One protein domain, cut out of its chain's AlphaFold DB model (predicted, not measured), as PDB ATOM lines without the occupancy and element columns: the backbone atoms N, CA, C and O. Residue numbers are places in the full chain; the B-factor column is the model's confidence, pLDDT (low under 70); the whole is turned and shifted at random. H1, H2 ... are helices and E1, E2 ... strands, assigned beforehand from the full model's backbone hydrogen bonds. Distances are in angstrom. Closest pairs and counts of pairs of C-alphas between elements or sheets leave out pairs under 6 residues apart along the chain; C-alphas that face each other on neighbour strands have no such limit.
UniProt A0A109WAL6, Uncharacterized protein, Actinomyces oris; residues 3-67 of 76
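This is residues 3 to 67 of the 76 residues of an uncharacterized protein of Actinomyces oris (UniProt A0A109WAL6). A small sheet, E2 E1 E5, has helix H1 over one face, and the hairpin E3 and E4 comes in beside E2. The printed 65 residues, of mixed class, run E1 E2 H1 E3 E4 E5; both sheets are antiparallel. The whole is compact, radius of gyration of the C-alphas 10.4 A, spanning 32 by 24 by 21 A.

Find E1, residues 3 to 7, from C-alpha 3 at (407.995, 125.159, 381.798). E2 is residues 10 to 15; E5, residues 62 to 66, ends at (408.611, 119.834, 381.806). H1 is residues 28 to 37, E3 39 to 45, 18.0 A, and E4 48 to 54, 18.3 A.

Within hydrogen-bond range are N 5 and O 12 in hairpin E1 and E2, 2.8 A, N 4 and O 64 between E1 and E5, 2.8 A, N 41 and O 52 in hairpin E3 and E4, 3.0 A, and every O i to N i+4 pair of H1. H1 makes two layers, a helix on one face, with E2 E1 E5; its height over the sheet is 9.4 A. The closest C-alphas of E2 and E3, Ile 14 and Thr 45, are 5.1 A apart.

The printed part has no cut; its farthest C-alphas, Asp 56 and Lys 67, are 31.9 A apart. Link E2 to H1 is long. No printed residue is under 70.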
ATOM      1  N   TYR A   3     406.614 124.708 381.708       89.88
ATOM      2  CA  TYR A   3     407.995 125.159 381.798       89.88
ATOM      3  C   TYR A   3     408.329 125.487 383.246       89.88
ATOM      4  O   TYR A   3     407.546 126.113 383.953       89.88
ATOM      5  N   GLU A   4     409.500 125.051 383.683       92.00
ATOM      6  CA  GLU A   4     410.096 125.432 384.952       92.00
ATOM      7  C   GLU A   4     411.021 126.625 384.713       92.00
ATOM      8  O   GLU A   4     411.992 126.519 383.964       92.00
ATOM      9  N   LEU A   5     410.697 127.756 385.330       90.12
ATOM     10  CA  LEU A   5     411.463 128.992 385.286       90.12
ATOM     11  C   LEU A   5     412.211 129.164 386.607       90.12
ATOM     12  O   LEU A   5     411.593 129.185 387.669       90.12
ATOM     13  N   HIS A   6     413.525 129.348 386.533       91.81
ATOM     14  CA  HIS A   6     414.364 129.769 387.650       91.81
ATOM     15  C   HIS A   6     414.794 131.211 387.416       91.81
ATOM     16  O   HIS A   6     415.530 131.495 386.466       91.81
ATOM     17  N   ALA A   7     414.328 132.108 388.277       87.88
ATOM     18  CA  ALA A   7     414.627 133.533 388.219       87.88
ATOM     19  C   ALA A   7     414.778 134.076 389.642       87.88
ATOM     20  O   ALA A   7     414.015 133.707 390.527       87.88
ATOM     21  N   LEU A   8     415.764 134.951 389.867       85.69
ATOM     22  CA  LEU A   8     415.969 135.641 391.154       85.69
ATOM     23  C   LEU A   8     416.135 134.709 392.378       85.69
ATOM     24  O   LEU A   8     415.881 135.112 393.507       85.69
ATOM     25  N   GLY A   9     416.590 133.469 392.166       84.38
ATOM     26  CA  GLY A   9     416.728 132.466 393.230       84.38
ATOM     27  C   GLY A   9     415.434 131.723 393.574       84.38
ATOM     28  O   GLY A   9     415.450 130.864 394.451       84.38
ATOM     29  N   GLU A  10     414.341 132.000 392.863       87.12
ATOM     30  CA  GLU A  10     413.062 131.313 393.001       87.12
ATOM     31  C   GLU A  10     412.740 130.449 391.780       87.12
ATOM     32  O   GLU A  10     413.258 130.651 390.676       87.12
ATOM     33  N   LYS A  11     411.858 129.470 391.997       90.00
ATOM     34  CA  LYS A  11     411.364 128.550 390.976       90.00
ATOM     35  C   LYS A  11     409.866 128.750 390.769       90.00
ATOM     36  O   LYS A  11     409.082 128.659 391.712       90.00
ATOM     37  N   PHE A  12     409.476 128.914 389.512       89.62
ATOM     38  CA  PHE A  12     408.097 129.084 389.067       89.62
ATOM     39  C   PHE A  12     407.756 128.041 388.008       89.62
ATOM     40  O   PHE A  12     408.618 127.625 387.234       89.62
ATOM     41  N   ILE A  13     406.491 127.627 387.946       90.31
ATOM     42  CA  ILE A  13     405.985 126.853 386.811       90.31
ATOM     43  C   ILE A  13     405.061 127.739 385.991       90.31
ATOM     44  O   ILE A  13     404.150 128.360 386.535       90.31
ATOM     45  N   ILE A  14     405.318 127.761 384.689       89.06
ATOM     46  CA  ILE A  14     404.610 128.526 383.667       89.06
ATOM     47  C   ILE A  14     403.999 127.545 382.665       89.06
ATOM     48  O   ILE A  14     404.627 126.550 382.295       89.06
ATOM     49  N   GLU A  15     402.774 127.806 382.220       87.88
ATOM     50  CA  GLU A  15     402.119 127.005 381.185       87.88
ATOM     51  C   GLU A  15     402.356 127.606 379.794       87.88
ATOM     52  O   GLU A  15     402.504 128.810 379.629       87.88
ATOM     53  N   GLN A  16     402.427 126.751 378.779       86.81
ATOM     54  CA  GLN A  16     402.434 127.178 377.380       86.81
ATOM     55  C   GLN A  16     401.109 127.860 377.031       86.81
ATOM     56  O   GLN A  16     400.058 127.388 377.466       86.81
ATOM     57  N   GLY A  17     401.162 128.903 376.203       84.12
ATOM     58  CA  GLY A  17     399.992 129.677 375.790       84.12
ATOM     59  C   GLY A  17     399.565 130.764 376.778       84.12
ATOM     60  O   GLY A  17     398.497 131.339 376.599       84.12
ATOM     61  N   ILE A  18     400.362 131.042 377.818       86.44
ATOM     62  CA  ILE A  18     400.199 132.276 378.597       86.44
ATOM     63  C   ILE A  18     400.923 133.431 377.904       86.44
ATOM     64  O   ILE A  18     401.923 133.211 377.220       86.44
ATOM     65  N   GLU A  19     400.474 134.657 378.147       85.56
ATOM     66  CA  GLU A  19     401.171 135.861 377.698       85.56
ATOM     67  C   GLU A  19     402.262 136.256 378.706       85.56
ATOM     68  O   GLU A  19     402.019 136.326 379.912       85.56
ATOM     69  N   ILE A  20     403.473 136.530 378.212       83.81
ATOM     70  CA  ILE A  20     404.577 137.106 378.985       83.81
ATOM     71  C   ILE A  20     405.159 138.277 378.198       83.81
ATOM     72  O   ILE A  20     405.693 138.112 377.105       83.81
ATOM     73  N   GLY A  21     405.087 139.479 378.772       75.75
ATOM     74  CA  GLY A  21     405.684 140.672 378.162       75.75
ATOM     75  C   GLY A  21     405.096 141.022 376.793       75.75
ATOM     76  O   GLY A  21     405.823 141.522 375.935       75.75
ATOM     77  N   GLY A  22     403.802 140.748 376.588       76.94
ATOM     78  CA  GLY A  22     403.092 141.010 375.334       76.94
ATOM     79  C   GLY A  22     403.375 140.004 374.213       76.94
ATOM     80  O   GLY A  22     403.114 140.314 373.053       76.94
ATOM     81  N   ALA A  23     403.945 138.838 374.534       78.75
ATOM     82  CA  ALA A  23     404.111 137.724 373.607       78.75
ATOM     83  C   ALA A  23     403.568 136.428 374.221       78.75
ATOM     84  O   ALA A  23     403.784 136.157 375.405       78.75
ATOM     85  N   ASP A  24     402.888 135.625 373.407       85.44
ATOM     86  CA  ASP A  24     402.455 134.284 373.787       85.44
ATOM     87  C   ASP A  24     403.659 133.352 373.963       85.44
ATOM     88  O   ASP A  24     404.606 133.357 373.175       85.44
ATOM     89  N   VAL A  25     403.619 132.522 375.005       86.50
ATOM     90  CA  VAL A  25     404.639 131.502 375.248       86.50
ATOM     91  C   VAL A  25     404.377 130.299 374.350       86.50
ATOM     92  O   VAL A  25     403.553 129.436 374.680       86.50
ATOM     93  N   GLU A  26     405.114 130.202 373.248       87.88
ATOM     94  CA  GLU A  26     405.103 129.032 372.368       87.88
ATOM     95  C   GLU A  26     406.179 128.024 372.794       87.88
ATOM     96  O   GLU A  26     405.927 126.816 372.848       87.88
ATOM     97  N   GLU A  27     407.356 128.518 373.178       89.06
ATOM     98  CA  GLU A  27     408.526 127.734 373.552       89.06
ATOM     99  C   GLU A  27     409.240 128.281 374.802       89.06
ATOM    100  O   GLU A  27     409.034 129.402 375.266       89.06
ATOM    101  N   ALA A  28     410.162 127.485 375.356       86.94
ATOM    102  CA  ALA A  28     410.992 127.912 376.489       86.94
ATOM    103  C   ALA A  28     411.855 129.151 376.163       86.94
ATOM    104  O   ALA A  28     412.214 129.915 377.063       86.94
ATOM    105  N   ALA A  29     412.197 129.334 374.884       88.38
ATOM    106  CA  ALA A  29     412.982 130.462 374.405       88.38
ATOM    107  C   ALA A  29     412.231 131.796 374.539       88.38
ATOM    108  O   ALA A  29     412.872 132.798 374.848       88.38
ATOM    109  N   ASP A  30     410.903 131.804 374.390       89.06
ATOM    110  CA  ASP A  30     410.086 133.020 374.501       89.06
ATOM    111  C   ASP A  30     410.095 133.560 375.929       89.06
ATOM    112  O   ASP A  30     410.300 134.754 376.155       89.06
ATOM    113  N   ILE A  31     410.005 132.651 376.907       88.00
ATOM    114  CA  ILE A  31     410.150 132.984 378.326       88.00
ATOM    115  C   ILE A  31     411.530 133.610 378.557       88.00
ATOM    116  O   ILE A  31     411.632 134.721 379.069       88.00
ATOM    117  N   ALA A  32     412.609 132.943 378.134       89.75
ATOM    118  CA  ALA A  32     413.965 133.464 378.316       89.75
ATOM    119  C   ALA A  32     414.179 134.820 377.615       89.75
ATOM    120  O   ALA A  32     414.896 135.684 378.125       89.75
ATOM    121  N   LEU A  33     413.542 135.030 376.462       89.00
ATOM    122  CA  LEU A  33     413.618 136.273 375.706       89.00
ATOM    123  C   LEU A  33     412.938 137.435 376.437       89.00
ATOM    124  O   LEU A  33     413.505 138.530 376.457       89.00
ATOM    125  N   ALA A  34     411.784 137.207 377.071       87.75
ATOM    126  CA  ALA A  34     411.103 138.218 377.881       87.75
ATOM    127  C   ALA A  34     412.002 138.720 379.024       87.75
ATOM    128  O   ALA A  34     412.188 139.924 379.199       87.75
ATOM    129  N   PHE A  35     412.671 137.802 379.726       89.31
ATOM    130  CA  PHE A  35     413.623 138.149 380.788       89.31
ATOM    131  C   PHE A  35     414.937 138.755 380.280       89.31
ATOM    132  O   PHE A  35     415.613 139.453 381.032       89.31
ATOM    133  N   ARG A  36     415.314 138.528 379.018       88.50
ATOM    134  CA  ARG A  36     416.501 139.147 378.406       88.50
ATOM    135  C   ARG A  36     416.250 140.585 377.954       88.50
ATOM    136  O   ARG A  36     417.162 141.404 378.018       88.50
ATOM    137  N   ARG A  37     415.054 140.884 377.440       86.06
ATOM    138  CA  ARG A  37     414.714 142.222 376.924       86.06
ATOM    139  C   ARG A  37     414.642 143.274 378.033       86.06
ATOM    140  O   ARG A  37     414.927 144.433 377.757       86.06
ATOM    141  N   GLY A  38     414.334 142.860 379.262       82.56
ATOM    142  CA  GLY A  38     414.021 143.793 380.339       82.56
ATOM    143  C   GLY A  38     412.602 144.348 380.203       82.56
ATOM    144  O   GLY A  38     411.926 144.132 379.196       82.56
ATOM    145  N   GLY A  39     412.140 145.041 381.238       88.00
ATOM    146  CA  GLY A  39     410.799 145.606 381.325       88.00
ATOM    147  C   GLY A  39     409.955 144.998 382.443       88.00
ATOM    148  O   GLY A  39     410.372 144.098 383.172       88.00
ATOM    149  N   THR A  40     408.744 145.529 382.586       90.38
ATOM    150  CA  THR A  40     407.756 145.035 383.549       90.38
ATOM    151  C   THR A  40     406.706 144.204 382.831       90.38
ATOM    152  O   THR A  40     406.086 144.683 381.884       90.38
ATOM    153  N   PHE A  41     406.492 142.974 383.287       88.44
ATOM    154  CA  PHE A  41     405.463 142.095 382.744       88.44
ATOM    155  C   PHE A  41     404.871 141.197 383.823       88.44
ATOM    156  O   PHE A  41     405.529 140.871 384.809       88.44
ATOM    157  N   THR A  42     403.626 140.782 383.620       90.00
ATOM    158  CA  THR A  42     402.942 139.830 384.497       90.00
ATOM    159  C   THR A  42     402.900 138.470 383.818       90.00
ATOM    160  O   THR A  42     402.675 138.394 382.616       90.00
ATOM    161  N   ALA A  43     403.138 137.409 384.583       87.62
ATOM    162  CA  ALA A  43     402.997 136.036 384.126       87.62
ATOM    163  C   ALA A  43     402.163 135.241 385.133       87.62
ATOM    164  O   ALA A  43     402.334 135.378 386.349       87.62
ATOM    165  N   LEU A  44     401.281 134.378 384.630       87.00
ATOM    166  CA  LEU A  44     400.548 133.430 385.458       87.00
ATOM    167  C   LEU A  44     401.461 132.255 385.830       87.00
ATOM    168  O   LEU A  44     402.000 131.568 384.961       87.00
ATOM    169  N   THR A  45     401.627 132.016 387.128       86.12
ATOM    170  CA  THR A  45     402.494 130.960 387.664       86.12
ATOM    171  C   THR A  45     401.759 130.087 388.682       86.12
ATOM    172  O   THR A  45     400.632 130.374 389.083       86.12
ATOM    173  N   THR A  46     402.417 129.037 389.183       83.94
ATOM    174  CA  THR A  46     401.911 128.220 390.305       83.94
ATOM    175  C   THR A  46     401.673 128.982 391.606       83.94
ATOM    176  O   THR A  46     400.947 128.479 392.459       83.94
ATOM    177  N   HIS A  47     402.262 130.164 391.781       80.88
ATOM    178  CA  HIS A  47     402.005 131.023 392.942       80.88
ATOM    179  C   HIS A  47     400.932 132.089 392.660       80.88
ATOM    180  O   HIS A  47     400.725 132.983 393.476       80.88
ATOM    181  N   GLY A  48     400.244 131.994 391.519       86.31
ATOM    182  CA  GLY A  48     399.332 133.015 391.013       86.31
ATOM    183  C   GLY A  48     400.011 133.940 390.005       86.31
ATOM    184  O   GLY A  48     401.061 133.618 389.439       86.31
ATOM    185  N   GLU A  49     399.384 135.083 389.750       89.81
ATOM    186  CA  GLU A  49     399.924 136.118 388.870       89.81
ATOM    187  C   GLU A  49     401.100 136.825 389.549       89.81
ATOM    188  O   GLU A  49     400.954 137.416 390.619       89.81
ATOM    189  N   ILE A  50     402.279 136.755 388.928       88.44
ATOM    190  CA  ILE A  50     403.493 137.419 389.404       88.44
ATOM    191  C   ILE A  50     403.885 138.492 388.403       88.44
ATOM    192  O   ILE A  50     404.019 138.221 387.209       88.44
ATOM    193  N   THR A  51     404.129 139.700 388.903       89.81
ATOM    194  CA  THR A  51     404.721 140.782 388.118       89.81
ATOM    195  C   THR A  51     406.232 140.791 388.301       89.81
ATOM    196  O   THR A  51     406.742 141.001 389.400       89.81
ATOM    197  N   PHE A  52     406.952 140.593 387.203       89.12
ATOM    198  CA  PHE A  52     408.400 140.701 387.143       89.12
ATOM    199  C   PHE A  52     408.781 142.112 386.713       89.12
ATOM    200  O   PHE A  52     408.324 142.592 385.677       89.12
ATOM    201  N   ASN A  53     409.637 142.764 387.500       90.75
ATOM    202  CA  ASN A  53     410.286 144.009 387.110       90.75
ATOM    203  C   ASN A  53     411.744 143.707 386.760       90.75
ATOM    204  O   ASN A  53     412.591 143.555 387.643       90.75
ATOM    205  N   VAL A  54     412.007 143.544 385.468       90.19
ATOM    206  CA  VAL A  54     413.318 143.170 384.955       90.19
ATOM    207  C   VAL A  54     414.056 144.439 384.515       90.19
ATOM    208  O   VAL A  54     413.528 145.175 383.682       90.19
ATOM    209  N   PRO A  55     415.265 144.722 385.032       88.75
ATOM    210  CA  PRO A  55     416.043 145.883 384.611       88.75
ATOM    211  C   PRO A  55     416.374 145.852 383.113       88.75
ATOM    212  O   PRO A  55     416.460 144.785 382.497       88.75
ATOM    213  N   ASP A  56     416.617 147.031 382.541       83.12
ATOM    214  CA  ASP A  56     417.176 147.165 381.195       83.12
ATOM    215  C   ASP A  56     418.497 146.385 381.086       83.12
ATOM    216  O   ASP A  56     419.415 146.562 381.888       83.12
ATOM    217  N   GLY A  57     418.580 145.493 380.095       82.75
ATOM    218  CA  GLY A  57     419.680 144.529 379.949       82.75
ATOM    219  C   GLY A  57     419.354 143.110 380.435       82.75
ATOM    220  O   GLY A  57     420.131 142.190 380.169       82.75
ATOM    221  N   GLY A  58     418.192 142.920 381.063       88.31
ATOM    222  CA  GLY A  58     417.657 141.617 381.434       88.31
ATOM    223  C   GLY A  58     418.238 141.036 382.723       88.31
ATOM    224  O   GLY A  58     419.145 141.593 383.341       88.31
ATOM    225  N   ILE A  59     417.719 139.876 383.124       89.31
ATOM    226  CA  ILE A  59     418.291 139.059 384.203       89.31
ATOM    227  C   ILE A  59     418.591 137.649 383.697       89.31
ATOM    228  O   ILE A  59     417.884 137.144 382.820       89.31
ATOM    229  N   PRO A  60     419.625 136.983 384.237       87.88
ATOM    230  CA  PRO A  60     419.858 135.585 383.929       87.88
ATOM    231  C   PRO A  60     418.688 134.752 384.453       87.88
ATOM    232  O   PRO A  60     418.363 134.787 385.641       87.88
ATOM    233  N   VAL A  61     418.081 133.981 383.556       90.94
ATOM    234  CA  VAL A  61     417.051 133.001 383.891       90.94
ATOM    235  C   VAL A  61     417.391 131.661 383.280       90.94
ATOM    236  O   VAL A  61     418.040 131.579 382.235       90.94
ATOM    237  N   TRP A  62     416.915 130.605 383.922       91.38
ATOM    238  CA  TRP A  62     416.970 129.270 383.357       91.38
ATOM    239  C   TRP A  62     415.557 128.749 383.151       91.38
ATOM    240  O   TRP A  62     414.732 128.801 384.059       91.38
ATOM    241  N   VAL A  63     415.275 128.271 381.941       91.19
ATOM    242  CA  VAL A  63     413.959 127.762 381.561       91.19
ATOM    243  C   VAL A  63     414.116 126.320 381.109       91.19
ATOM    244  O   VAL A  63     414.886 126.029 380.191       91.19
ATOM    245  N   LYS A  64     413.386 125.408 381.749       90.44
ATOM    246  CA  LYS A  64     413.413 123.978 381.445       90.44
ATOM    247  C   LYS A  64     412.011 123.494 381.060       90.44
ATOM    248  O   LYS A  64     411.089 123.635 381.860       90.44
ATOM    249  N   PRO A  65     411.816 122.885 379.878       88.56
ATOM    250  CA  PRO A  65     410.544 122.256 379.541       88.56
ATOM    251  C   PRO A  65     410.290 121.041 380.445       88.56
ATOM    252  O   PRO A  65     411.144 120.164 380.587       88.56
ATOM    253  N   LEU A  66     409.097 120.971 381.031       85.50
ATOM    254  CA  LEU A  66     408.611 119.834 381.806       85.50
ATOM    255  C   LEU A  66     407.811 118.921 380.869       85.50
ATOM    256  O   LEU A  66     406.702 119.263 380.452       85.50
ATOM    257  N   LYS A  67     408.372 117.761 380.501       75.00
ATOM    258  CA  LYS A  67     407.631 116.749 379.731       75.00
ATOM    259  C   LYS A  67     406.499 116.189 380.597       75.00
ATOM    260  O   LYS A  67     406.719 115.834 381.747       75.00
TER     261      LYS A  67